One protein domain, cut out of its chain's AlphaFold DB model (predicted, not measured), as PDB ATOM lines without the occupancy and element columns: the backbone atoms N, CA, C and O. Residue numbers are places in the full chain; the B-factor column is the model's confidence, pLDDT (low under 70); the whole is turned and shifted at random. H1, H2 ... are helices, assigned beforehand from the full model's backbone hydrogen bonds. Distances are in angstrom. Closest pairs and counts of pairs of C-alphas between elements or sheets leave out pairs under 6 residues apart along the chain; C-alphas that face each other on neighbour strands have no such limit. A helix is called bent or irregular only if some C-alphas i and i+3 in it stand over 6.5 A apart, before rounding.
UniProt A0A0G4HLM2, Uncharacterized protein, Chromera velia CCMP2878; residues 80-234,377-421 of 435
ATOM      1  N   ASP A  80      86.236  48.715 113.230       63.81
ATOM      2  CA  ASP A  80      87.044  47.522 113.517       63.81
ATOM      3  C   ASP A  80      86.965  47.097 115.005       63.81
ATOM      4  O   ASP A  80      87.059  45.910 115.328       63.81
ATOM      5  N   VAL A  81      86.698  48.036 115.925       68.56
ATOM      6  CA  VAL A  81      86.531  47.738 117.363       68.56
ATOM      7  C   VAL A  81      85.223  46.984 117.632       68.56
ATOM      8  O   VAL A  81      85.206  46.050 118.435       68.56
ATOM      9  N   GLY A  82      84.143  47.331 116.924       74.75
ATOM     10  CA  GLY A  82      82.842  46.669 117.075       74.75
ATOM     11  C   GLY A  82      82.881  45.187 116.697       74.75
ATOM     12  O   GLY A  82      82.387  44.345 117.444       74.75
ATOM     13  N   TRP A  83      83.543  44.849 115.587       72.31
ATOM     14  CA  TRP A  83      83.707  43.456 115.154       72.31
ATOM     15  C   TRP A  83      84.588  42.636 116.096       72.31
ATOM     16  O   TRP A  83      84.334  41.453 116.300       72.31
ATOM     17  N   THR A  84      85.587  43.271 116.708       69.44
ATOM     18  CA  THR A  84      86.472  42.620 117.682       69.44
ATOM     19  C   THR A  84      85.702  42.199 118.936       69.44
ATOM     20  O   THR A  84      85.792  41.053 119.368       69.44
ATOM     21  N   LEU A  85      84.883  43.105 119.482       74.00
ATOM     22  CA  LEU A  85      83.990  42.806 120.605       74.00
ATOM     23  C   LEU A  85      82.978  41.716 120.244       74.00
ATOM     24  O   LEU A  85      82.773  40.787 121.022       74.00
ATOM     25  N   PHE A  86      82.396  41.788 119.048       76.62
ATOM     26  CA  PHE A  86      81.413  40.812 118.591       76.62
ATOM     27  C   PHE A  86      82.001  39.400 118.438       76.62
ATOM     28  O   PHE A  86      81.379  38.439 118.867       76.62
ATOM     29  N   LEU A  87      83.204  39.252 117.875       77.88
ATOM     30  CA  LEU A  87      83.804  37.934 117.619       77.88
ATOM     31  C   LEU A  87      84.359  37.240 118.866       77.88
ATOM     32  O   LEU A  87      84.501  36.021 118.859       77.88
ATOM     33  N   ILE A  88      84.689  37.999 119.912       78.50
ATOM     34  CA  ILE A  88      85.314  37.457 121.125       78.50
ATOM     35  C   ILE A  88      84.296  37.350 122.258       78.50
ATOM     36  O   ILE A  88      84.169  36.301 122.883       78.50
ATOM     37  N   VAL A  89      83.559  38.429 122.531       84.00
ATOM     38  CA  VAL A  89      82.698  38.507 123.717       84.00
ATOM     39  C   VAL A  89      81.380  37.783 123.486       84.00
ATOM     40  O   VAL A  89      80.914  37.088 124.384       84.00
ATOM     41  N   LEU A  90      80.790  37.891 122.291       86.75
ATOM     42  CA  LEU A  90      79.477  37.298 122.047       86.75
ATOM     43  C   LEU A  90      79.491  35.767 122.172       86.75
ATOM     44  O   LEU A  90      78.650  35.261 122.908       86.75
ATOM     45  N   PRO A  91      80.415  35.010 121.543       86.94
ATOM     46  CA  PRO A  91      80.401  33.558 121.679       86.94
ATOM     47  C   PRO A  91      80.672  33.097 123.110       86.94
ATOM     48  O   PRO A  91      80.056  32.136 123.550       86.94
ATOM     49  N   PHE A  92      81.529  33.802 123.855       86.19
ATOM     50  CA  PHE A  92      81.781  33.513 125.268       86.19
ATOM     51  C   PHE A  92      80.517  33.696 126.120       86.19
ATOM     52  O   PHE A  92      80.136  32.798 126.865       86.19
ATOM     53  N   VAL A  93      79.842  34.843 125.976       88.00
ATOM     54  CA  VAL A  93      78.603  35.141 126.711       88.00
ATOM     55  C   VAL A  93      77.505  34.149 126.339       88.00
ATOM     56  O   VAL A  93      76.799  33.661 127.215       88.00
ATOM     57  N   VAL A  94      77.380  33.819 125.054       89.38
ATOM     58  CA  VAL A  94      76.369  32.883 124.549       89.38
ATOM     59  C   VAL A  94      76.639  31.465 125.034       89.38
ATOM     60  O   VAL A  94      75.712  30.821 125.510       89.38
ATOM     61  N   PHE A  95      77.890  31.001 124.970       91.50
ATOM     62  CA  PHE A  95      78.289  29.707 125.516       91.50
ATOM     63  C   PHE A  95      77.936  29.615 127.000       91.50
ATOM     64  O   PHE A  95      77.179  28.731 127.382       91.50
ATOM     65  N   GLY A  96      78.409  30.566 127.815       86.81
ATOM     66  CA  GLY A  96      78.164  30.551 129.256       86.81
ATOM     67  C   GLY A  96      76.682  30.665 129.617       86.81
ATOM     68  O   GLY A  96      76.225  30.005 130.546       86.81
ATOM     69  N   PHE A  97      75.908  31.453 128.866       89.94
ATOM     70  CA  PHE A  97      74.467  31.583 129.075       89.94
ATOM     71  C   PHE A  97      73.714  30.288 128.750       89.94
ATOM     72  O   PHE A  97      72.909  29.834 129.560       89.94
ATOM     73  N   VAL A  98      73.992  29.672 127.595       89.12
ATOM     74  CA  VAL A  98      73.363  28.401 127.207       89.12
ATOM     75  C   VAL A  98      73.773  27.286 128.167       89.12
ATOM     76  O   VAL A  98      72.900  26.589 128.675       89.12
ATOM     77  N   ASP A  99      75.061  27.166 128.483       90.06
ATOM     78  CA  ASP A  99      75.571  26.191 129.452       90.06
ATOM     79  C   ASP A  99      74.869  26.331 130.814       90.06
ATOM     80  O   ASP A  99      74.331  25.360 131.339       90.06
ATOM     81  N   SER A 100      74.735  27.563 131.323       88.12
ATOM     82  CA  SER A 100      74.024  27.844 132.582       88.12
ATOM     83  C   SER A 100      72.550  27.428 132.543       88.12
ATOM     84  O   SER A 100      72.054  26.845 133.506       88.12
ATOM     85  N   ILE A 101      71.836  27.715 131.447       88.44
ATOM     86  CA  ILE A 101      70.421  27.333 131.291       88.44
ATOM     87  C   ILE A 101      70.267  25.813 131.328       88.44
ATOM     88  O   ILE A 101      69.372  25.295 131.999       88.44
ATOM     89  N   PHE A 102      71.120  25.098 130.593       88.06
ATOM     90  CA  PHE A 102      71.001  23.650 130.467       88.06
ATOM     91  C   PHE A 102      71.535  22.899 131.685       88.06
ATOM     92  O   PHE A 102      70.975  21.847 131.983       88.06
ATOM     93  N   ALA A 103      72.519  23.450 132.404       86.12
ATOM     94  CA  ALA A 103      73.010  22.910 133.668       86.12
ATOM     95  C   ALA A 103      72.010  23.143 134.814       86.12
ATOM     96  O   ALA A 103      71.637  22.209 135.516       86.12
ATOM     97  N   PHE A 104      71.500  24.366 134.992       85.44
ATOM     98  CA  PHE A 104      70.662  24.734 136.144       85.44
ATOM     99  C   PHE A 104      69.170  24.802 135.822       85.44
ATOM    100  O   PHE A 104      68.476  25.677 136.347       85.44
ATOM    101  N   ARG A 105      68.660  23.876 134.993       82.44
ATOM    102  CA  ARG A 105      67.259  23.870 134.522       82.44
ATOM    103  C   ARG A 105      66.279  24.268 135.651       82.44
ATOM    104  O   ARG A 105      65.618  25.296 135.537       82.44
ATOM    105  N   PRO A 106      66.227  23.593 136.810       63.53
ATOM    106  CA  PRO A 106      65.164  23.803 137.783       63.53
ATOM    107  C   PRO A 106      65.245  25.154 138.476       63.53
ATOM    108  O   PRO A 106      64.202  25.716 138.757       63.53
ATOM    109  N   VAL A 107      66.423  25.737 138.717       58.22
ATOM    110  CA  VAL A 107      66.511  27.060 139.372       58.22
ATOM    111  C   VAL A 107      65.909  28.162 138.502       58.22
ATOM    112  O   VAL A 107      65.284  29.079 139.032       58.22
ATOM    113  N   PHE A 108      66.001  28.042 137.177       50.69
ATOM    114  CA  PHE A 108      65.295  28.941 136.261       50.69
ATOM    115  C   PHE A 108      63.797  28.617 136.138       50.69
ATOM    116  O   PHE A 108      63.003  29.505 135.833       50.69
ATOM    117  N   PHE A 109      63.398  27.365 136.394       51.91
ATOM    118  CA  PHE A 109      62.040  26.864 136.150       51.91
ATOM    119  C   PHE A 109      61.175  26.676 137.411       51.91
ATOM    120  O   PHE A 109      59.979  26.421 137.283       51.91
ATOM    121  N   ASN A 110      61.710  26.845 138.626       46.38
ATOM    122  CA  ASN A 110      60.980  26.618 139.882       46.38
ATOM    123  C   ASN A 110      60.168  27.850 140.336       46.38
ATOM    124  O   ASN A 110      60.191  28.257 141.497       46.38
ATOM    125  N   LEU A 111      59.423  28.444 139.398       49.34
ATOM    126  CA  LEU A 111      58.271  29.298 139.690       49.34
ATOM    127  C   LEU A 111      57.009  28.439 139.544       49.34
ATOM    128  O   LEU A 111      56.473  28.215 138.464       49.34
ATOM    129  N   ASN A 112      56.582  27.919 140.686       49.19
ATOM    130  CA  ASN A 112      55.466  27.015 140.938       49.19
ATOM    131  C   ASN A 112      54.163  27.301 140.133       49.19
ATOM    132  O   ASN A 112      53.348  28.118 140.565       49.19
ATOM    133  N   ARG A 113      53.928  26.617 138.993       52.03
ATOM    134  CA  ARG A 113      52.592  26.197 138.482       52.03
ATOM    135  C   ARG A 113      52.689  25.356 137.196       52.03
ATOM    136  O   ARG A 113      53.300  25.763 136.212       52.03
ATOM    137  N   SER A 114      51.999  24.220 137.202       59.28
ATOM    138  CA  SER A 114      52.064  23.077 136.274       59.28
ATOM    139  C   SER A 114      51.791  23.323 134.780       59.28
ATOM    140  O   SER A 114      52.100  22.442 133.988       59.28
ATOM    141  N   ASP A 115      51.305  24.495 134.362       51.69
ATOM    142  CA  ASP A 115      50.957  24.758 132.950       51.69
ATOM    143  C   ASP A 115      51.876  25.788 132.262       51.69
ATOM    144  O   ASP A 115      51.833  25.963 131.044       51.69
ATOM    145  N   VAL A 116      52.761  26.454 133.016       51.97
ATOM    146  CA  VAL A 116      53.679  27.487 132.485       51.97
ATOM    147  C   VAL A 116      55.018  26.885 132.029       51.97
ATOM    148  O   VAL A 116      55.753  27.501 131.259       51.97
ATOM    149  N   LEU A 117      55.316  25.648 132.433       48.16
ATOM    150  CA  LEU A 117      56.602  24.987 132.196       48.16
ATOM    151  C   LEU A 117      56.822  24.636 130.720       48.16
ATOM    152  O   LEU A 117      57.861  24.987 130.166       48.16
ATOM    153  N   LEU A 118      55.828  24.052 130.040       50.69
ATOM    154  CA  LEU A 118      55.934  23.798 128.598       50.69
ATOM    155  C   LEU A 118      56.031  25.121 127.823       50.69
ATOM    156  O   LEU A 118      56.800  25.226 126.870       50.69
ATOM    157  N   PHE A 119      55.314  26.159 128.264       49.53
ATOM    158  CA  PHE A 119      55.356  27.477 127.634       49.53
ATOM    159  C   PHE A 119      56.726  28.140 127.792       49.53
ATOM    160  O   PHE A 119      57.238  28.668 126.818       49.53
ATOM    161  N   SER A 120      57.372  28.059 128.957       54.38
ATOM    162  CA  SER A 120      58.679  28.690 129.182       54.38
ATOM    163  C   SER A 120      59.820  27.960 128.465       54.38
ATOM    164  O   SER A 120      60.666  28.619 127.868       54.38
ATOM    165  N   PHE A 121      59.787  26.620 128.397       54.34
ATOM    166  CA  PHE A 121      60.708  25.852 127.548       54.34
ATOM    167  C   PHE A 121      60.534  26.205 126.073       54.34
ATOM    168  O   PHE A 121      61.515  26.484 125.388       54.34
ATOM    169  N   THR A 122      59.287  26.238 125.593       59.06
ATOM    170  CA  THR A 122      59.008  26.609 124.205       59.06
ATOM    171  C   THR A 122      59.405  28.055 123.960       59.06
ATOM    172  O   THR A 122      59.980  28.315 122.928       59.06
ATOM    173  N   VAL A 123      59.187  28.984 124.893       65.75
ATOM    174  CA  VAL A 123      59.514  30.407 124.724       65.75
ATOM    175  C   VAL A 123      61.011  30.667 124.788       65.75
ATOM    176  O   VAL A 123      61.493  31.363 123.914       65.75
ATOM    177  N   ALA A 124      61.766  30.094 125.727       62.22
ATOM    178  CA  ALA A 124      63.220  30.269 125.774       62.22
ATOM    179  C   ALA A 124      63.897  29.589 124.575       62.22
ATOM    180  O   ALA A 124      64.771  30.168 123.934       62.22
ATOM    181  N   TYR A 125      63.444  28.385 124.209       70.31
ATOM    182  CA  TYR A 125      63.907  27.711 123.000       70.31
ATOM    183  C   TYR A 125      63.512  28.488 121.741       70.31
ATOM    184  O   TYR A 125      64.349  28.699 120.873       70.31
ATOM    185  N   VAL A 126      62.272  28.976 121.646       72.44
ATOM    186  CA  VAL A 126      61.797  29.820 120.539       72.44
ATOM    187  C   VAL A 126      62.527  31.150 120.528       72.44
ATOM    188  O   VAL A 126      62.836  31.610 119.448       72.44
ATOM    189  N   GLU A 127      62.883  31.758 121.655       71.06
ATOM    190  CA  GLU A 127      63.675  32.988 121.691       71.06
ATOM    191  C   GLU A 127      65.099  32.736 121.215       71.06
ATOM    192  O   GLU A 127      65.586  33.488 120.380       71.06
ATOM    193  N   VAL A 128      65.757  31.662 121.659       69.50
ATOM    194  CA  VAL A 128      67.099  31.302 121.176       69.50
ATOM    195  C   VAL A 128      67.060  30.937 119.692       69.50
ATOM    196  O   VAL A 128      67.903  31.398 118.924       69.50
ATOM    197  N   VAL A 129      66.056  30.173 119.254       74.38
ATOM    198  CA  VAL A 129      65.854  29.814 117.844       74.38
ATOM    199  C   VAL A 129      65.481  31.039 117.016       74.38
ATOM    200  O   VAL A 129      66.003  31.195 115.923       74.38
ATOM    201  N   LEU A 130      64.641  31.948 117.506       75.06
ATOM    202  CA  LEU A 130      64.293  33.189 116.815       75.06
ATOM    203  C   LEU A 130      65.488  34.130 116.765       75.06
ATOM    204  O   LEU A 130      65.735  34.702 115.715       75.06
ATOM    205  N   LEU A 131      66.270  34.263 117.835       68.69
ATOM    206  CA  LEU A 131      67.519  35.021 117.822       68.69
ATOM    207  C   LEU A 131      68.501  34.409 116.823       68.69
ATOM    208  O   LEU A 131      69.095  35.142 116.036       68.69
ATOM    209  N   PHE A 132      68.612  33.082 116.763       71.94
ATOM    210  CA  PHE A 132      69.406  32.380 115.756       71.94
ATOM    211  C   PHE A 132      68.885  32.633 114.330       71.94
ATOM    212  O   PHE A 132      69.649  33.016 113.445       71.94
ATOM    213  N   LEU A 133      67.579  32.501 114.096       74.06
ATOM    214  CA  LEU A 133      66.937  32.731 112.800       74.06
ATOM    215  C   LEU A 133      66.945  34.208 112.385       74.06
ATOM    216  O   LEU A 133      66.949  34.490 111.195       74.06
ATOM    217  N   MET A 134      66.963  35.151 113.324       70.75
ATOM    218  CA  MET A 134      66.986  36.593 113.055       70.75
ATOM    219  C   MET A 134      68.407  37.135 112.893       70.75
ATOM    220  O   MET A 134      68.594  38.167 112.255       70.75
ATOM    221  N   THR A 135      69.418  36.469 113.456       69.94
ATOM    222  CA  THR A 135      70.810  36.940 113.393       69.94
ATOM    223  C   THR A 135      71.662  36.067 112.484       69.94
ATOM    224  O   THR A 135      72.233  36.565 111.516       69.94
ATOM    225  N   VAL A 136      71.708  34.758 112.716       68.38
ATOM    226  CA  VAL A 136      72.600  33.836 112.007       68.38
ATOM    227  C   VAL A 136      72.110  33.555 110.593       68.38
ATOM    228  O   VAL A 136      72.918  33.586 109.666       68.38
ATOM    229  N   VAL A 137      70.811  33.333 110.371       73.56
ATOM    230  CA  VAL A 137      70.300  33.080 109.008       73.56
ATOM    231  C   VAL A 137      70.493  34.295 108.088       73.56
ATOM    232  O   VAL A 137      71.062  34.126 107.013       73.56
ATOM    233  N   PRO A 138      70.152  35.540 108.471       70.12
ATOM    234  CA  PRO A 138      70.400  36.695 107.619       70.12
ATOM    235  C   PRO A 138      71.888  36.941 107.426       70.12
ATOM    236  O   PRO A 138      72.305  37.207 106.303       70.12
ATOM    237  N   LEU A 139      72.709  36.789 108.472       65.25
ATOM    238  CA  LEU A 139      74.156  36.939 108.337       65.25
ATOM    239  C   LEU A 139      74.742  35.886 107.399       65.25
ATOM    240  O   LEU A 139      75.560  36.250 106.564       65.25
ATOM    241  N   THR A 140      74.310  34.625 107.466       66.50
ATOM    242  CA  THR A 140      74.777  33.553 106.568       66.50
ATOM    243  C   THR A 140      74.248  33.708 105.144       66.50
ATOM    244  O   THR A 140      74.999  33.473 104.203       66.50
ATOM    245  N   VAL A 141      73.013  34.169 104.950       74.38
ATOM    246  CA  VAL A 141      72.459  34.456 103.618       74.38
ATOM    247  C   VAL A 141      73.171  35.648 102.985       74.38
ATOM    248  O   VAL A 141      73.701  35.516 101.886       74.38
ATOM    249  N   ILE A 142      73.278  36.780 103.693       71.50
ATOM    250  CA  ILE A 142      74.066  37.948 103.255       71.50
ATOM    251  C   ILE A 142      75.491  37.511 102.934       71.50
ATOM    252  O   ILE A 142      76.087  37.962 101.955       71.50
ATOM    253  N   SER A 143      76.000  36.585 103.737       65.25
ATOM    254  CA  SER A 143      77.311  36.029 103.552       65.25
ATOM    255  C   SER A 143      77.440  35.244 102.238       65.25
ATOM    256  O   SER A 143      78.161  35.644 101.324       65.25
ATOM    257  N   VAL A 144      76.700  34.150 102.083       73.12
ATOM    258  CA  VAL A 144      76.751  33.296 100.888       73.12
ATOM    259  C   VAL A 144      76.405  34.084  99.620       73.12
ATOM    260  O   VAL A 144      77.094  33.954  98.609       73.12
ATOM    261  N   SER A 145      75.400  34.961  99.667       70.88
ATOM    262  CA  SER A 145      75.061  35.848  98.550       70.88
ATOM    263  C   SER A 145      76.204  36.810  98.218       70.88
ATOM    264  O   SER A 145      76.519  36.995  97.044       70.88
ATOM    265  N   GLY A 146      76.872  37.371  99.229       67.75
ATOM    266  CA  GLY A 146      78.064  38.200  99.061       67.75
ATOM    267  C   GLY A 146      79.227  37.440  98.418       67.75
ATOM    268  O   GLY A 146      79.872  37.966  97.511       67.75
ATOM    269  N   TYR A 147      79.458  36.185  98.815       68.81
ATOM    270  CA  TYR A 147      80.470  35.312  98.212       68.81
ATOM    271  C   TYR A 147      80.195  35.020  96.741       68.81
ATOM    272  O   TYR A 147      81.076  35.176  95.896       68.81
ATOM    273  N   LEU A 148      78.964  34.607  96.427       74.94
ATOM    274  CA  LEU A 148      78.558  34.282  95.063       74.94
ATOM    275  C   LEU A 148      78.602  35.525  94.173       74.94
ATOM    276  O   LEU A 148      79.099  35.449  93.051       74.94
ATOM    277  N   ALA A 149      78.181  36.684  94.690       70.88
ATOM    278  CA  ALA A 149      78.310  37.957  93.994       70.88
ATOM    279  C   ALA A 149      79.781  38.340  93.774       70.88
ATOM    280  O   ALA A 149      80.136  38.770  92.681       70.88
ATOM    281  N   ALA A 150      80.658  38.141  94.764       63.72
ATOM    282  CA  ALA A 150      82.089  38.401  94.619       63.72
ATOM    283  C   ALA A 150      82.746  37.466  93.590       63.72
ATOM    284  O   ALA A 150      83.560  37.924  92.788       63.72
ATOM    285  N   GLN A 151      82.366  36.185  93.558       73.75
ATOM    286  CA  GLN A 151      82.836  35.244  92.541       73.75
ATOM    287  C   GLN A 151      82.320  35.593  91.141       73.75
ATOM    288  O   GLN A 151      83.101  35.595  90.188       73.75
ATOM    289  N   ALA A 152      81.027  35.894  91.002       75.06
ATOM    290  CA  ALA A 152      80.423  36.267  89.728       75.06
ATOM    291  C   ALA A 152      81.022  37.574  89.197       75.06
ATOM    292  O   ALA A 152      81.402  37.649  88.031       75.06
ATOM    293  N   TRP A 153      81.198  38.569  90.072       73.38
ATOM    294  CA  TRP A 153      81.840  39.832  89.728       73.38
ATOM    295  C   TRP A 153      83.316  39.642  89.375       73.38
ATOM    296  O   TRP A 153      83.783  40.230  88.411       73.38
ATOM    297  N   GLY A 154      84.041  38.776  90.090       72.44
ATOM    298  CA  GLY A 154      85.424  38.432  89.756       72.44
ATOM    299  C   GLY A 154      85.555  37.792  88.371       72.44
ATOM    300  O   GLY A 154      86.426  38.183  87.598       72.44
ATOM    301  N   LYS A 155      84.661  36.855  88.024       76.81
ATOM    302  CA  LYS A 155      84.614  36.243  86.685       76.81
ATOM    303  C   LYS A 155      84.235  37.258  85.604       76.81
ATOM    304  O   LYS A 155      84.886  37.285  84.566       76.81
ATOM    305  N   GLY A 156      83.240  38.110  85.864       75.56
ATOM    306  CA  GLY A 156      82.805  39.161  84.940       75.56
ATOM    307  C   GLY A 156      83.885  40.211  84.693       75.56
ATOM    308  O   GLY A 156      84.213  40.491  83.551       75.56
ATOM    309  N   ALA A 157      84.526  40.712  85.752       70.56
ATOM    310  CA  ALA A 157      85.603  41.689  85.642       70.56
ATOM    311  C   ALA A 157      86.841  41.122  84.926       70.56
ATOM    312  O   ALA A 157      87.530  41.852  84.217       70.56
ATOM    313  N   LEU A 158      87.133  39.825  85.089       70.00
ATOM    314  CA  LEU A 158      88.189  39.153  84.326       70.00
ATOM    315  C   LEU A 158      87.808  38.986  82.849       70.00
ATOM    316  O   LEU A 158      88.652  39.247  81.996       70.00
ATOM    317  N   ALA A 159      86.563  38.604  82.558       77.06
ATOM    318  CA  ALA A 159      86.061  38.465  81.193       77.06
ATOM    319  C   ALA A 159      86.032  39.814  80.455       77.06
ATOM    320  O   ALA A 159      86.582  39.916  79.365       77.06
ATOM    321  N   GLU A 160      85.507  40.873  81.080       76.31
ATOM    322  CA  GLU A 160      85.529  42.238  80.535       76.31
ATOM    323  C   GLU A 160      86.959  42.751  80.350       76.31
ATOM    324  O   GLU A 160      87.260  43.403  79.353       76.31
ATOM    325  N   ALA A 161      87.872  42.450  81.281       67.88
ATOM    326  CA  ALA A 161      89.274  42.825  81.130       67.88
ATOM    327  C   ALA A 161      89.955  42.085  79.969       67.88
ATOM    328  O   ALA A 161      90.841  42.658  79.341       67.88
ATOM    329  N   GLU A 162      89.568  40.839  79.688       78.81
ATOM    330  CA  GLU A 162      90.064  40.062  78.549       78.81
ATOM    331  C   GLU A 162      89.459  40.549  77.224       78.81
ATOM    332  O   GLU A 162      90.166  40.686  76.227       78.81
ATOM    333  N   GLU A 163      88.168  40.875  77.209       81.50
ATOM    334  CA  GLU A 163      87.459  41.373  76.029       81.50
ATOM    335  C   GLU A 163      87.878  42.804  75.664       81.50
ATOM    336  O   GLU A 163      88.164  43.090  74.501       81.50
ATOM    337  N   ALA A 164      88.057  43.683  76.654       68.88
ATOM    338  CA  ALA A 164      88.673  44.995  76.463       68.88
ATOM    339  C   ALA A 164      90.156  44.900  76.055       68.88
ATOM    340  O   ALA A 164      90.712  45.860  75.511       68.88
ATOM    341  N   ASP A 165      90.825  43.769  76.312       69.12
ATOM    342  CA  ASP A 165      92.151  43.495  75.757       69.12
ATOM    343  C   ASP A 165      92.069  43.202  74.260       69.12
ATOM    344  O   ASP A 165      92.742  43.878  73.484       69.12
ATOM    345  N   LYS A 166      91.161  42.300  73.866       77.00
ATOM    346  CA  LYS A 166      90.910  41.916  72.469       77.00
ATOM    347  C   LYS A 166      90.448  43.094  71.606       77.00
ATOM    348  O   LYS A 166      90.957  43.279  70.507       77.00
ATOM    349  N   LEU A 167      89.532  43.931  72.104       71.50
ATOM    350  CA  LEU A 167      88.997  45.069  71.343       71.50
ATOM    351  C   LEU A 167      90.056  46.154  71.078       71.50
ATOM    352  O   LEU A 167      90.046  46.795  70.029       71.50
ATOM    353  N   HIS A 168      90.992  46.350  72.009       59.53
ATOM    354  CA  HIS A 168      92.064  47.336  71.856       59.53
ATOM    355  C   HIS A 168      93.224  46.863  70.971       59.53
ATOM    356  O   HIS A 168      93.940  47.709  70.434       59.53
ATOM    357  N   ASP A 169      93.400  45.554  70.782       62.81
ATOM    358  CA  ASP A 169      94.454  44.987  69.927       62.81
ATOM    359  C   ASP A 169      94.300  45.434  68.456       62.81
ATOM    360  O   ASP A 169      95.276  45.635  67.733       62.81
ATOM    361  N   HIS A 170      93.070  45.753  68.038       64.62
ATOM    362  CA  HIS A 170      92.770  46.303  66.715       64.62
ATOM    363  C   HIS A 170      93.133  47.788  66.533       64.62
ATOM    364  O   HIS A 170      93.128  48.276  65.405       64.62
ATOM    365  N   THR A 171      93.467  48.516  67.608       64.31
ATOM    366  CA  THR A 171      93.780  49.962  67.547       64.31
ATOM    367  C   THR A 171      95.274  50.297  67.493       64.31
ATOM    368  O   THR A 171      95.616  51.458  67.293       64.31
ATOM    369  N   GLY A 172      96.157  49.294  67.569       53.56
ATOM    370  CA  GLY A 172      97.598  49.454  67.358       53.56
ATOM    371  C   GLY A 172      98.349  50.049  68.557       53.56
ATOM    372  O   GLY A 172      98.161  51.203  68.919       53.56
ATOM    373  N   ALA A 173      99.264  49.245  69.110       52.78
ATOM    374  CA  ALA A 173     100.213  49.546  70.190       52.78
ATOM    375  C   ALA A 173      99.617  49.662  71.607       52.78
ATOM    376  O   ALA A 173      99.440  50.748  72.158       52.78
ATOM    377  N   LYS A 174      99.404  48.507  72.252       57.69
ATOM    378  CA  LYS A 174      99.204  48.428  73.704       57.69
ATOM    379  C   LYS A 174     100.533  48.154  74.403       57.69
ATOM    380  O   LYS A 174     101.215  47.187  74.078       57.69
ATOM    381  N   ASP A 175     100.876  48.982  75.386       76.94
ATOM    382  CA  ASP A 175     101.967  48.686  76.313       76.94
ATOM    383  C   ASP A 175     101.519  47.530  77.236       76.94
ATOM    384  O   ASP A 175     100.612  47.725  78.059       76.94
ATOM    385  N   PRO A 176     102.115  46.323  77.140       77.81
ATOM    386  CA  PRO A 176     101.735  45.170  77.962       77.81
ATOM    387  C   PRO A 176     101.825  45.456  79.471       77.81
ATOM    388  O   PRO A 176     101.147  44.807  80.278       77.81
ATOM    389  N   ALA A 177     102.601  46.469  79.875       77.19
ATOM    390  CA  ALA A 177     102.691  46.900  81.260       77.19
ATOM    391  C   ALA A 177     101.384  47.520  81.793       77.19
ATOM    392  O   ALA A 177     101.117  47.425  82.997       77.19
ATOM    393  N   GLU A 178     100.552  48.151  80.956       79.00
ATOM    394  CA  GLU A 178      99.291  48.761  81.402       79.00
ATOM    395  C   GLU A 178      98.203  47.707  81.652       79.00
ATOM    396  O   GLU A 178      97.529  47.739  82.689       79.00
ATOM    397  N   THR A 179      98.093  46.708  80.773       79.75
ATOM    398  CA  THR A 179      97.165  45.584  80.955       79.75
ATOM    399  C   THR A 179      97.483  44.813  82.240       79.75
ATOM    400  O   THR A 179      96.587  44.519  83.038       79.75
ATOM    401  N   GLN A 180      98.765  44.540  82.515       82.00
ATOM    402  CA  GLN A 180      99.163  43.843  83.741       82.00
ATOM    403  C   GLN A 180      98.839  44.653  85.009       82.00
ATOM    404  O   GLN A 180      98.486  44.074  86.040       82.00
ATOM    405  N   LYS A 181      98.910  45.991  84.946       78.69
ATOM    406  CA  LYS A 181      98.522  46.872  86.060       78.69
ATOM    407  C   LYS A 181      97.031  46.764  86.372       78.69
ATOM    408  O   LYS A 181      96.690  46.613  87.544       78.69
ATOM    409  N   ARG A 182      96.153  46.795  85.358       78.56
ATOM    410  CA  ARG A 182      94.696  46.671  85.569       78.56
ATOM    411  C   ARG A 182      94.326  45.339  86.215       78.56
ATOM    412  O   ARG A 182      93.599  45.337  87.205       78.56
ATOM    413  N   LYS A 183      94.905  44.228  85.739       80.56
ATOM    414  CA  LYS A 183      94.660  42.890  86.309       80.56
ATOM    415  C   LYS A 183      95.012  42.815  87.804       80.56
ATOM    416  O   LYS A 183      94.256  42.233  88.579       80.56
ATOM    417  N   ARG A 184      96.112  43.447  88.241       80.69
ATOM    418  CA  ARG A 184      96.492  43.472  89.670       80.69
ATOM    419  C   ARG A 184      95.539  44.303  90.529       80.69
ATOM    420  O   ARG A 184      95.176  43.850  91.607       80.69
ATOM    421  N   VAL A 185      95.107  45.479  90.063       80.00
ATOM    422  CA  VAL A 185      94.160  46.328  90.817       80.00
ATOM    423  C   VAL A 185      92.841  45.594  91.060       80.00
ATOM    424  O   VAL A 185      92.370  45.553  92.195       80.00
ATOM    425  N   VAL A 186      92.297  44.947  90.025       80.62
ATOM    426  CA  VAL A 186      91.067  44.149  90.141       80.62
ATOM    427  C   VAL A 186      91.254  42.991  91.130       80.62
ATOM    428  O   VAL A 186      90.384  42.748  91.963       80.62
ATOM    429  N   SER A 187      92.414  42.322  91.117       83.81
ATOM    430  CA  SER A 187      92.719  41.235  92.058       83.81
ATOM    431  C   SER A 187      92.682  41.683  93.528       83.81
ATOM    432  O   SER A 187      92.085  40.988  94.352       83.81
ATOM    433  N   TYR A 188      93.234  42.855  93.862       80.12
ATOM    434  CA  TYR A 188      93.218  43.371  95.238       80.12
ATOM    435  C   TYR A 188      91.812  43.756  95.717       80.12
ATOM    436  O   TYR A 188      91.462  43.485  96.867       80.12
ATOM    437  N   GLU A 189      90.975  44.338  94.851       82.31
ATOM    438  CA  GLU A 189      89.583  44.636  95.215       82.31
ATOM    439  C   GLU A 189      88.775  43.364  95.489       82.31
ATOM    440  O   GLU A 189      88.002  43.321  96.449       82.31
ATOM    441  N   VAL A 190      88.983  42.318  94.684       84.25
ATOM    442  CA  VAL A 190      88.349  41.009  94.894       84.25
ATOM    443  C   VAL A 190      88.804  40.400  96.222       84.25
ATOM    444  O   VAL A 190      87.960  39.975  97.009       84.25
ATOM    445  N   GLN A 191      90.108  40.423  96.526       83.06
ATOM    446  CA  GLN A 191      90.642  39.925  97.801       83.06
ATOM    447  C   GLN A 191      90.084  40.688  99.008       83.06
ATOM    448  O   GLN A 191      89.695  40.076 100.000       83.06
ATOM    449  N   ARG A 192      89.979  42.018  98.922       83.81
ATOM    450  CA  ARG A 192      89.415  42.846  99.996       83.81
ATOM    451  C   ARG A 192      87.932  42.555 100.235       83.81
ATOM    452  O   ARG A 192      87.512  42.442 101.384       83.81
ATOM    453  N   LYS A 193      87.138  42.413  99.165       83.00
ATOM    454  CA  LYS A 193      85.719  42.030  99.266       83.00
ATOM    455  C   LYS A 193      85.562  40.623  99.848       83.00
ATOM    456  O   LYS A 193      84.714  40.433 100.713       83.00
ATOM    457  N   ALA A 194      86.406  39.676  99.438       80.12
ATOM    458  CA  ALA A 194      86.424  38.325  99.993       80.12
ATOM    459  C   ALA A 194      86.785  38.315 101.488       80.12
ATOM    460  O   ALA A 194      86.173  37.588 102.262       80.12
ATOM    461  N   LEU A 195      87.723  39.154 101.931       81.62
ATOM    462  CA  LEU A 195      88.104  39.222 103.343       81.62
ATOM    463  C   LEU A 195      87.000  39.813 104.232       81.62
ATOM    464  O   LEU A 195      86.701  39.261 105.289       81.62
ATOM    465  N   ASN A 196      86.346  40.885 103.773       81.44
ATOM    466  CA  ASN A 196      85.158  41.433 104.441       81.44
ATOM    467  C   ASN A 196      84.023  40.406 104.534       81.44
ATOM    468  O   ASN A 196      83.151  40.519 105.391       81.44
ATOM    469  N   PHE A 197      84.044  39.422 103.639       78.38
ATOM    470  CA  PHE A 197      83.070  38.359 103.569       78.38
ATOM    471  C   PHE A 197      83.405  37.169 104.501       78.38
ATOM    472  O   PHE A 197      82.524  36.613 105.153       78.38
ATOM    473  N   LEU A 198      84.685  36.823 104.653       83.62
ATOM    474  CA  LEU A 198      85.136  35.750 105.548       83.62
ATOM    475  C   LEU A 198      84.909  36.060 107.039       83.62
ATOM    476  O   LEU A 198      84.635  35.148 107.816       83.62
ATOM    477  N   LEU A 199      84.990  37.335 107.433       82.44
ATOM    478  CA  LEU A 199      84.834  37.786 108.822       82.44
ATOM    479  C   LEU A 199      83.475  37.402 109.459       82.44
ATOM    480  O   LEU A 199      83.487  36.748 110.504       82.44
ATOM    481  N   PRO A 200      82.305  37.731 108.869       82.06
ATOM    482  CA  PRO A 200      81.012  37.320 109.420       82.06
ATOM    483  C   PRO A 200      80.790  35.804 109.351       82.06
ATOM    484  O   PRO A 200      80.198  35.241 110.270       82.06
ATOM    485  N   GLY A 201      81.294  35.131 108.310       84.44
ATOM    486  CA  GLY A 201      81.200  33.673 108.190       84.44
ATOM    487  C   GLY A 201      81.930  32.953 109.325       84.44
ATOM    488  O   GLY A 201      81.379  32.047 109.945       84.44
ATOM    489  N   TYR A 202      83.139  33.409 109.656       86.38
ATOM    490  CA  TYR A 202      83.903  32.889 110.787       86.38
ATOM    491  C   TYR A 202      83.188  33.113 112.127       86.38
ATOM    492  O   TYR A 202      83.059  32.186 112.928       86.38
ATOM    493  N   GLY A 203      82.657  34.321 112.341       87.12
ATOM    494  CA  GLY A 203      81.868  34.639 113.530       87.12
ATOM    495  C   GLY A 203      80.636  33.749 113.690       87.12
ATOM    496  O   GLY A 203      80.382  33.257 114.786       87.12
ATOM    497  N   ALA A 204      79.913  33.484 112.598       85.94
ATOM    498  CA  ALA A 204      78.749  32.601 112.609       85.94
ATOM    499  C   ALA A 204      79.110  31.158 113.004       85.94
ATOM    500  O   ALA A 204      78.373  30.530 113.762       85.94
ATOM    501  N   VAL A 205      80.254  30.644 112.538       87.75
ATOM    502  CA  VAL A 205      80.727  29.295 112.885       87.75
ATOM    503  C   VAL A 205      81.109  29.197 114.362       87.75
ATOM    504  O   VAL A 205      80.680  28.253 115.022       87.75
ATOM    505  N   ILE A 206      81.861  30.166 114.907       91.69
ATOM    506  CA  ILE A 206      82.187  30.161 116.347       91.69
ATOM    507  C   ILE A 206      80.908  30.264 117.174       91.69
ATOM    508  O   ILE A 206      80.756  29.529 118.142       91.69
ATOM    509  N   PHE A 207      79.985  31.148 116.797       89.69
ATOM    510  CA  PHE A 207      78.725  31.326 117.513       89.69
ATOM    511  C   PHE A 207      77.892  30.039 117.540       89.69
ATOM    512  O   PHE A 207      77.413  29.639 118.598       89.69
ATOM    513  N   LEU A 208      77.761  29.353 116.401       88.50
ATOM    514  CA  LEU A 208      77.081  28.058 116.344       88.50
ATOM    515  C   LEU A 208      77.802  27.009 117.204       88.50
ATOM    516  O   LEU A 208      77.151  26.260 117.926       88.50
ATOM    517  N   GLY A 209      79.137  26.982 117.167       90.69
ATOM    518  CA  GLY A 209      79.940  26.112 118.025       90.69
ATOM    519  C   GLY A 209      79.725  26.387 119.514       90.69
ATOM    520  O   GLY A 209      79.563  25.447 120.283       90.69
ATOM    521  N   ALA A 210      79.654  27.658 119.911       93.44
ATOM    522  CA  ALA A 210      79.371  28.088 121.278       93.44
ATOM    523  C   ALA A 210      77.969  27.663 121.738       93.44
ATOM    524  O   ALA A 210      77.821  27.145 122.840       93.44
ATOM    525  N   LEU A 211      76.953  27.810 120.881       92.19
ATOM    526  CA  LEU A 211      75.594  27.344 121.172       92.19
ATOM    527  C   LEU A 211      75.540  25.828 121.390       92.19
ATOM    528  O   LEU A 211      75.024  25.366 122.404       92.19
ATOM    529  N   LEU A 212      76.074  25.053 120.442       91.75
ATOM    530  CA  LEU A 212      76.044  23.590 120.511       91.75
ATOM    531  C   LEU A 212      76.912  23.060 121.657       91.75
ATOM    532  O   LEU A 212      76.524  22.108 122.329       91.75
ATOM    533  N   GLY A 213      78.058  23.699 121.901       92.62
ATOM    534  CA  GLY A 213      78.947  23.376 123.010       92.62
ATOM    535  C   GLY A 213      78.279  23.600 124.362       92.62
ATOM    536  O   GLY A 213      78.304  22.698 125.192       92.62
ATOM    537  N   GLY A 214      77.637  24.755 124.566       93.25
ATOM    538  CA  GLY A 214      76.920  25.047 125.811       93.25
ATOM    539  C   GLY A 214      75.718  24.122 126.016       93.25
ATOM    540  O   GLY A 214      75.486  23.646 127.119       93.25
ATOM    541  N   LEU A 215      74.988  23.791 124.944       92.56
ATOM    542  CA  LEU A 215      73.876  22.837 125.002       92.56
ATOM    543  C   LEU A 215      74.344  21.450 125.463       92.56
ATOM    544  O   LEU A 215      73.726  20.843 126.340       92.56
ATOM    545  N   PHE A 216      75.408  20.940 124.841       95.44
ATOM    546  CA  PHE A 216      75.929  19.606 125.114       95.44
ATOM    547  C   PHE A 216      76.536  19.518 126.517       95.44
ATOM    548  O   PHE A 216      76.144  18.649 127.292       95.44
ATOM    549  N   LEU A 217      77.442  20.441 126.862       95.31
ATOM    550  CA  LEU A 217      78.119  20.443 128.161       95.31
ATOM    551  C   LEU A 217      77.148  20.727 129.310       95.31
ATOM    552  O   LEU A 217      77.184  20.015 130.310       95.31
ATOM    553  N   GLY A 218      76.217  21.665 129.138       92.62
ATOM    554  CA  GLY A 218      75.211  21.959 130.155       92.62
ATOM    555  C   GLY A 218      74.277  20.773 130.390       92.62
ATOM    556  O   GLY A 218      73.938  20.462 131.530       92.62
ATOM    557  N   THR A 219      73.910  20.048 129.327       91.44
ATOM    558  CA  THR A 219      73.125  18.807 129.454       91.44
ATOM    559  C   THR A 219      73.917  17.698 130.143       91.44
ATOM    560  O   THR A 219      73.348  17.000 130.973       91.44
ATOM    561  N   ALA A 220      75.215  17.560 129.868       94.69
ATOM    562  CA  ALA A 220      76.058  16.587 130.560       94.69
ATOM    563  C   ALA A 220      76.143  16.878 132.071       94.69
ATOM    564  O   ALA A 220      75.906  15.986 132.880       94.69
ATOM    565  N   VAL A 221      76.368  18.141 132.464       94.88
ATOM    566  CA  VAL A 221      76.377  18.551 133.884       94.88
ATOM    567  C   VAL A 221      75.038  18.248 134.560       94.88
ATOM    568  O   VAL A 221      75.002  17.808 135.714       94.88
ATOM    569  N   TRP A 222      73.938  18.485 133.843       94.00
ATOM    570  CA  TRP A 222      72.598  18.182 134.321       94.00
ATOM    571  C   TRP A 222      72.409  16.690 134.595       94.00
ATOM    572  O   TRP A 222      72.102  16.338 135.730       94.00
ATOM    573  N   GLU A 223      72.600  15.832 133.593       91.25
ATOM    574  CA  GLU A 223      72.315  14.397 133.721       91.25
ATOM    575  C   GLU A 223      73.246  13.713 134.735       91.25
ATOM    576  O   GLU A 223      72.795  12.886 135.523       91.25
ATOM    577  N   GLU A 224      74.529  14.087 134.769       91.94
ATOM    578  CA  GLU A 224      75.517  13.415 135.624       91.94
ATOM    579  C   GLU A 224      75.438  13.833 137.098       91.94
ATOM    580  O   GLU A 224      75.719  13.021 137.978       91.94
ATOM    581  N   ASN A 225      75.076  15.089 137.390       92.38
ATOM    582  CA  ASN A 225      75.217  15.640 138.742       92.38
ATOM    583  C   ASN A 225      73.943  16.329 139.241       92.38
ATOM    584  O   ASN A 225      73.360  15.941 140.258       92.38
ATOM    585  N   LEU A 226      73.494  17.372 138.538       92.31
ATOM    586  CA  LEU A 226      72.459  18.259 139.072       92.31
ATOM    587  C   LEU A 226      71.070  17.609 139.088       92.31
ATOM    588  O   LEU A 226      70.299  17.876 140.008       92.31
ATOM    589  N   HIS A 227      70.757  16.715 138.148       91.88
ATOM    590  CA  HIS A 227      69.492  15.980 138.129       91.88
ATOM    591  C   HIS A 227      69.266  15.218 139.439       91.88
ATOM    592  O   HIS A 227      68.181  15.298 140.021       91.88
ATOM    593  N   ALA A 228      70.306  14.552 139.952       91.44
ATOM    594  CA  ALA A 228      70.232  13.826 141.212       91.44
ATOM    595  C   ALA A 228      69.977  14.756 142.404       91.44
ATOM    596  O   ALA A 228      69.090  14.489 143.216       91.44
ATOM    597  N   TYR A 229      70.699  15.878 142.469       93.50
ATOM    598  CA  TYR A 229      70.500  16.901 143.496       93.50
ATOM    599  C   TYR A 229      69.059  17.434 143.508       93.50
ATOM    600  O   TYR A 229      68.391  17.414 144.543       93.50
ATOM    601  N   TYR A 230      68.537  17.878 142.362       92.19
ATOM    602  CA  TYR A 230      67.191  18.460 142.309       92.19
ATOM    603  C   TYR A 230      66.089  17.434 142.563       92.19
ATOM    604  O   TYR A 230      65.100  17.755 143.218       92.19
ATOM    605  N   THR A 231      66.274  16.202 142.094       91.25
ATOM    606  CA  THR A 231      65.324  15.115 142.344       91.25
ATOM    607  C   THR A 231      65.244  14.801 143.834       91.25
ATOM    608  O   THR A 231      64.151  14.768 144.390       91.25
ATOM    609  N   LEU A 232      66.387  14.645 144.509       92.38
ATOM    610  CA  LEU A 232      66.426  14.346 145.942       92.38
ATOM    611  C   LEU A 232      65.961  15.526 146.804       92.38
ATOM    612  O   LEU A 232      65.194  15.322 147.744       92.38
ATOM    613  N   SER A 233      66.365  16.753 146.465       92.50
ATOM    614  CA  SER A 233      65.967  17.965 147.200       92.50
ATOM    615  C   SER A 233      64.473  18.290 147.069       92.50
ATOM    616  O   SER A 233      63.888  18.882 147.977       92.50
ATOM    617  N   GLY A 234      63.838  17.898 145.956       90.94
ATOM    618  CA  GLY A 234      62.402  18.073 145.722       90.94
ATOM    619  C   GLY A 234      61.516  17.024 146.398       90.94
ATOM    620  O   GLY A 234      60.297  17.191 146.437       90.94
ATOM    621  N   ALA A 377      79.764  18.605 143.085       94.94
ATOM    622  CA  ALA A 377      80.305  18.031 141.856       94.94
ATOM    623  C   ALA A 377      79.703  18.684 140.599       94.94
ATOM    624  O   ALA A 377      80.434  19.025 139.669       94.94
ATOM    625  N   GLY A 378      78.388  18.930 140.587       92.56
ATOM    626  CA  GLY A 378      77.727  19.626 139.483       92.56
ATOM    627  C   GLY A 378      78.192  21.073 139.326       92.56
ATOM    628  O   GLY A 378      78.416  21.531 138.207       92.56
ATOM    629  N   PHE A 379      78.382  21.788 140.437       92.50
ATOM    630  CA  PHE A 379      78.894  23.155 140.425       92.50
ATOM    631  C   PHE A 379      80.358  23.216 139.971       92.50
ATOM    632  O   PHE A 379      80.699  24.051 139.133       92.50
ATOM    633  N   ASP A 380      81.206  22.312 140.460       94.25
ATOM    634  CA  ASP A 380      82.610  22.222 140.058       94.25
ATOM    635  C   ASP A 380      82.742  21.887 138.564       94.25
ATOM    636  O   ASP A 380      83.499  22.547 137.846       94.25
ATOM    637  N   ALA A 381      81.954  20.925 138.067       94.31
ATOM    638  CA  ALA A 381      81.904  20.576 136.648       94.31
ATOM    639  C   ALA A 381      81.424  21.754 135.785       94.31
ATOM    640  O   ALA A 381      82.041  22.065 134.765       94.31
ATOM    641  N   PHE A 382      80.376  22.460 136.218       93.44
ATOM    642  CA  PHE A 382      79.896  23.672 135.553       93.44
ATOM    643  C   PHE A 382      80.977  24.760 135.490       93.44
ATOM    644  O   PHE A 382      81.256  25.296 134.420       93.44
ATOM    645  N   MET A 383      81.634  25.070 136.612       93.75
ATOM    646  CA  MET A 383      82.696  26.080 136.650       93.75
ATOM    647  C   MET A 383      83.872  25.692 135.751       93.75
ATOM    648  O   MET A 383      84.426  26.543 135.050       93.75
ATOM    649  N   PHE A 384      84.228  24.408 135.724       94.38
ATOM    650  CA  PHE A 384      85.251  23.886 134.827       94.38
ATOM    651  C   PHE A 384      84.859  24.059 133.351       94.38
ATOM    652  O   PHE A 384      85.652  24.596 132.573       94.38
ATOM    653  N   HIS A 385      83.635  23.686 132.961       92.69
ATOM    654  CA  HIS A 385      83.128  23.874 131.597       92.69
ATOM    655  C   HIS A 385      83.069  25.348 131.197       92.69
ATOM    656  O   HIS A 385      83.534  25.701 130.111       92.69
ATOM    657  N   LEU A 386      82.587  26.219 132.082       90.75
ATOM    658  CA  LEU A 386      82.500  27.654 131.843       90.75
ATOM    659  C   LEU A 386      83.883  28.268 131.580       90.75
ATOM    660  O   LEU A 386      84.063  29.006 130.609       90.75
ATOM    661  N   ILE A 387      84.874  27.942 132.417       91.44
ATOM    662  CA  ILE A 387      86.234  28.482 132.300       91.44
ATOM    663  C   ILE A 387      86.941  27.910 131.069       91.44
ATOM    664  O   ILE A 387      87.466  28.674 130.258       91.44
ATOM    665  N   ILE A 388      86.964  26.585 130.908       93.69
ATOM    666  CA  ILE A 388      87.711  25.929 129.827       93.69
ATOM    667  C   ILE A 388      87.025  26.133 128.479       93.69
ATOM    668  O   ILE A 388      87.675  26.558 127.524       93.69
ATOM    669  N   GLY A 389      85.716  25.894 128.392       88.88
ATOM    670  CA  GLY A 389      84.937  26.125 127.177       88.88
ATOM    671  C   GLY A 389      84.971  27.594 126.767       88.88
ATOM    672  O   GLY A 389      85.279  27.916 125.618       88.88
ATOM    673  N   GLY A 390      84.787  28.500 127.730       86.75
ATOM    674  CA  GLY A 390      84.919  29.933 127.504       86.75
ATOM    675  C   GLY A 390      86.311  30.341 127.006       86.75
ATOM    676  O   GLY A 390      86.419  31.093 126.034       86.75
ATOM    677  N   ALA A 391      87.381  29.806 127.604       89.88
ATOM    678  CA  ALA A 391      88.751  30.049 127.155       89.88
ATOM    679  C   ALA A 391      88.998  29.528 125.731       89.88
ATOM    680  O   ALA A 391      89.615  30.228 124.930       89.88
ATOM    681  N   ILE A 392      88.481  28.345 125.380       92.81
ATOM    682  CA  ILE A 392      88.590  27.782 124.026       92.81
ATOM    683  C   ILE A 392      87.917  28.707 123.007       92.81
ATOM    684  O   ILE A 392      88.547  29.078 122.016       92.81
ATOM    685  N   PHE A 393      86.675  29.137 123.247       91.44
ATOM    686  CA  PHE A 393      85.974  30.028 122.316       91.44
ATOM    687  C   PHE A 393      86.628  31.411 122.215       91.44
ATOM    688  O   PHE A 393      86.716  31.959 121.115       91.44
ATOM    689  N   ALA A 394      87.161  31.944 123.318       88.94
ATOM    690  CA  ALA A 394      87.922  33.191 123.305       88.94
ATOM    691  C   ALA A 394      89.225  33.063 122.495       88.94
ATOM    692  O   ALA A 394      89.529  33.933 121.675       88.94
ATOM    693  N   LEU A 395      89.978  31.971 122.674       90.50
ATOM    694  CA  LEU A 395      91.209  31.698 121.924       90.50
ATOM    695  C   LEU A 395      90.936  31.490 120.435       90.50
ATOM    696  O   LEU A 395      91.678  32.022 119.610       90.50
ATOM    697  N   LEU A 396      89.865  30.774 120.082       90.62
ATOM    698  CA  LEU A 396      89.422  30.648 118.695       90.62
ATOM    699  C   LEU A 396      89.095  32.033 118.126       90.62
ATOM    700  O   LEU A 396      89.704  32.430 117.137       90.62
ATOM    701  N   GLY A 397      88.254  32.821 118.802       88.00
ATOM    702  CA  GLY A 397      87.926  34.190 118.390       88.00
ATOM    703  C   GLY A 397      89.163  35.064 118.144       88.00
ATOM    704  O   GLY A 397      89.267  35.711 117.098       88.00
ATOM    705  N   LEU A 398      90.142  35.031 119.058       90.25
ATOM    706  CA  LEU A 398      91.416  35.745 118.924       90.25
ATOM    707  C   LEU A 398      92.264  35.233 117.754       90.25
ATOM    708  O   LEU A 398      92.817  36.040 117.004       90.25
ATOM    709  N   ALA A 399      92.365  33.915 117.577       88.38
ATOM    710  CA  ALA A 399      93.144  33.306 116.504       88.38
ATOM    711  C   ALA A 399      92.576  33.663 115.126       88.38
ATOM    712  O   ALA A 399      93.323  34.068 114.231       88.38
ATOM    713  N   GLY A 400      91.255  33.577 114.953       87.19
ATOM    714  CA  GLY A 400      90.619  33.954 113.698       87.19
ATOM    715  C   GLY A 400      90.693  35.449 113.419       87.19
ATOM    716  O   GLY A 400      90.991  35.837 112.290       87.19
ATOM    717  N   LEU A 401      90.528  36.298 114.438       87.62
ATOM    718  CA  LEU A 401      90.748  37.734 114.283       87.62
ATOM    719  C   LEU A 401      92.196  38.031 113.869       87.62
ATOM    720  O   LEU A 401      92.419  38.780 112.921       87.62
ATOM    721  N   GLY A 402      93.182  37.416 114.527       87.88
ATOM    722  CA  GLY A 402      94.598  37.573 114.196       87.88
ATOM    723  C   GLY A 402      94.914  37.156 112.758       87.88
ATOM    724  O   GLY A 402      95.585  37.894 112.030       87.88
ATOM    725  N   LEU A 403      94.371  36.020 112.313       87.94
ATOM    726  CA  LEU A 403      94.512  35.542 110.938       87.94
ATOM    727  C   LEU A 403      93.914  36.537 109.932       87.94
ATOM    728  O   LEU A 403      94.564  36.886 108.945       87.94
ATOM    729  N   LEU A 404      92.707  37.037 110.195       85.94
ATOM    730  CA  LEU A 404      92.016  37.976 109.309       85.94
ATOM    731  C   LEU A 404      92.715  39.339 109.253       85.94
ATOM    732  O   LEU A 404      92.854  39.912 108.171       85.94
ATOM    733  N   MET A 405      93.224  39.834 110.383       86.44
ATOM    734  CA  MET A 405      94.007  41.073 110.433       86.44
ATOM    735  C   MET A 405      95.341  40.926 109.689       86.44
ATOM    736  O   MET A 405      95.739  41.841 108.969       86.44
ATOM    737  N   SER A 406      95.992  39.761 109.779       86.56
ATOM    738  CA  SER A 406      97.200  39.445 109.005       86.56
ATOM    739  C   SER A 406      96.925  39.431 107.497       86.56
ATOM    740  O   SER A 406      97.640  40.071 106.722       86.56
ATOM    741  N   MET A 407      95.828  38.791 107.071       86.12
ATOM    742  CA  MET A 407      95.397  38.804 105.669       86.12
ATOM    743  C   MET A 407      95.090  40.227 105.184       86.12
ATOM    744  O   MET A 407      95.517  40.607 104.092       86.12
ATOM    745  N   ARG A 408      94.409  41.041 106.003       86.81
ATOM    746  CA  ARG A 408      94.084  42.439 105.677       86.81
ATOM    747  C   ARG A 408      95.341  43.275 105.490       86.81
ATOM    748  O   ARG A 408      95.484  43.940 104.465       86.81
ATOM    749  N   ALA A 409      96.268  43.188 106.441       86.31
ATOM    750  CA  ALA A 409      97.548  43.879 106.372       86.31
ATOM    751  C   ALA A 409      98.357  43.446 105.138       86.31
ATOM    752  O   ALA A 409      98.998  44.278 104.498       86.31
ATOM    753  N   GLY A 410      98.295  42.166 104.757       84.12
ATOM    754  CA  GLY A 410      98.912  41.654 103.532       84.12
ATOM    755  C   GLY A 410      98.372  42.320 102.264       84.12
ATOM    756  O   GLY A 410      99.159  42.750 101.416       84.12
ATOM    757  N   VAL A 411      97.048  42.465 102.153       86.31
ATOM    758  CA  VAL A 411      96.396  43.132 101.012       86.31
ATOM    759  C   VAL A 411      96.737  44.628 100.977       86.31
ATOM    760  O   VAL A 411      97.116  45.141  99.925       86.31
ATOM    761  N   GLU A 412      96.687  45.320 102.118       86.25
ATOM    762  CA  GLU A 412      97.010  46.755 102.214       86.25
ATOM    763  C   GLU A 412      98.496  47.039 101.897       86.25
ATOM    764  O   GLU A 412      98.824  47.973 101.157       86.25
ATOM    765  N   ASN A 413      99.411  46.192 102.379       87.62
ATOM    766  CA  ASN A 413     100.839  46.280 102.059       87.62
ATOM    767  C   ASN A 413     101.124  46.012 100.574       87.62
ATOM    768  O   ASN A 413     102.047  46.590  99.997       87.62
ATOM    769  N   ALA A 414     100.350  45.135  99.934       81.94
ATOM    770  CA  ALA A 414     100.483  44.880  98.506       81.94
ATOM    771  C   ALA A 414      99.955  46.059  97.663       81.94
ATOM    772  O   ALA A 414     100.603  46.455  96.691       81.94
ATOM    773  N   GLU A 415      98.836  46.672  98.070       86.94
ATOM    774  CA  GLU A 415      98.260  47.854  97.413       86.94
ATOM    775  C   GLU A 415      99.200  49.071  97.492       86.94
ATOM    776  O   GLU A 415      99.419  49.761  96.491       86.94
ATOM    777  N   THR A 416      99.798  49.320  98.662       87.00
ATOM    778  CA  THR A 416     100.742  50.434  98.877       87.00
ATOM    779  C   THR A 416     102.010  50.281  98.040       87.00
ATOM    780  O   THR A 416     102.324  51.178  97.258       87.00
ATOM    781  N   LYS A 417     102.670  49.113  98.082       87.19
ATOM    782  CA  LYS A 417     103.843  48.822  97.235       87.19
ATOM    783  C   LYS A 417     103.548  49.014  95.748       87.19
ATOM    784  O   LYS A 417     104.389  49.522  95.004       87.19
ATOM    785  N   PHE A 418     102.357  48.619  95.302       86.12
ATOM    786  CA  PHE A 418     101.945  48.801  93.915       86.12
ATOM    787  C   PHE A 418     101.745  50.282  93.552       86.12
ATOM    788  O   PHE A 418     102.206  50.713  92.493       86.12
ATOM    789  N   ARG A 419     101.115  51.081  94.425       87.12
ATOM    790  CA  ARG A 419     100.962  52.535  94.224       87.12
ATOM    791  C   ARG A 419     102.303  53.262  94.181       87.12
ATOM    792  O   ARG A 419     102.505  54.088  93.291       87.12
ATOM    793  N   ASP A 420     103.227  52.917  95.069       90.19
ATOM    794  CA  ASP A 420     104.556  53.532  95.111       90.19
ATOM    795  C   ASP A 420     105.367  53.197  93.853       90.19
ATOM    796  O   ASP A 420     105.980  54.078  93.246       90.19
ATOM    797  N   ALA A 421     105.294  51.947  93.379       84.81
ATOM    798  CA  ALA A 421     105.910  51.545  92.117       84.81
ATOM    799  C   ALA A 421     105.349  52.333  90.917       84.81
ATOM    800  O   ALA A 421     106.105  52.733  90.028       84.81
TER     801      ALA A 421
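This is residues 80 to 234 and 377 to 421 of the 435 residues of an uncharacterized protein of Chromera velia CCMP2878 (UniProt A0A0G4HLM2). What shape do these residues make? They make a long rod in which H4, the longest helix, runs through the middle with H3 on one side and H5 on the other, while H1 packs on H4 and H5. What is it built of? The 200 printed residues hold five named helices, H1 to H5 in chain order, and no named strand: all helix. How compact is it? It is extended, with a radius of gyration of the C-alphas of 25.4 A and spans of 91 by 32 by 24 A.

Where is the longest helix? H4, residues 176 to 233, runs 82.5 A from C-alpha 176 at (101.735, 45.170, 77.962); it has a kink of 50 degrees near residue 222 and is irregular, with C-alphas 224 and 227 7.0 A apart. Where are the others? H3 is residues 116 to 169, 76.7 A; H5 is residues 377 to 421, 65.2 A, ending at (105.910, 51.545, 92.117). H1 is residues 80 to 103, 34.8 A; H2 is residues 105 to 109, 6.2 A.

What does the hub, H4, touch? H1, H4 and H5 form a bundle, helices side by side, in mostly aligned packing. H4 touches H5 at a shallow tilt of 3 degrees, opposite ways, the closest C-alphas being Asn 225 and Gly 378, 4.8 A; residues 203 to 226 touch H1, the same way at 21 degrees, Asp 99 and Gly 214 being closest at 4.0 A. Where is H3? It forms a helical hairpin with H4, whose residues 179 to 204 alone touch it, C-alphas 143 and 197 being closest at 6.2 A; H3 is apart from H1 and H5. Are the backbones in order? Every O i to N i+4 pair is within hydrogen-bond range in H2 and H5; H1 has 17 of 20, H3 47 of 50 and H4 50 of 54.

Is anything missing? Residues 235 to 376 are not printed, and C-alphas 234 and 377 are 18.3 A apart. Where is confidence low? The mean pLDDT of the printed part is 79.5, with residues 106 to 124 and 168 to 174 among those under 70.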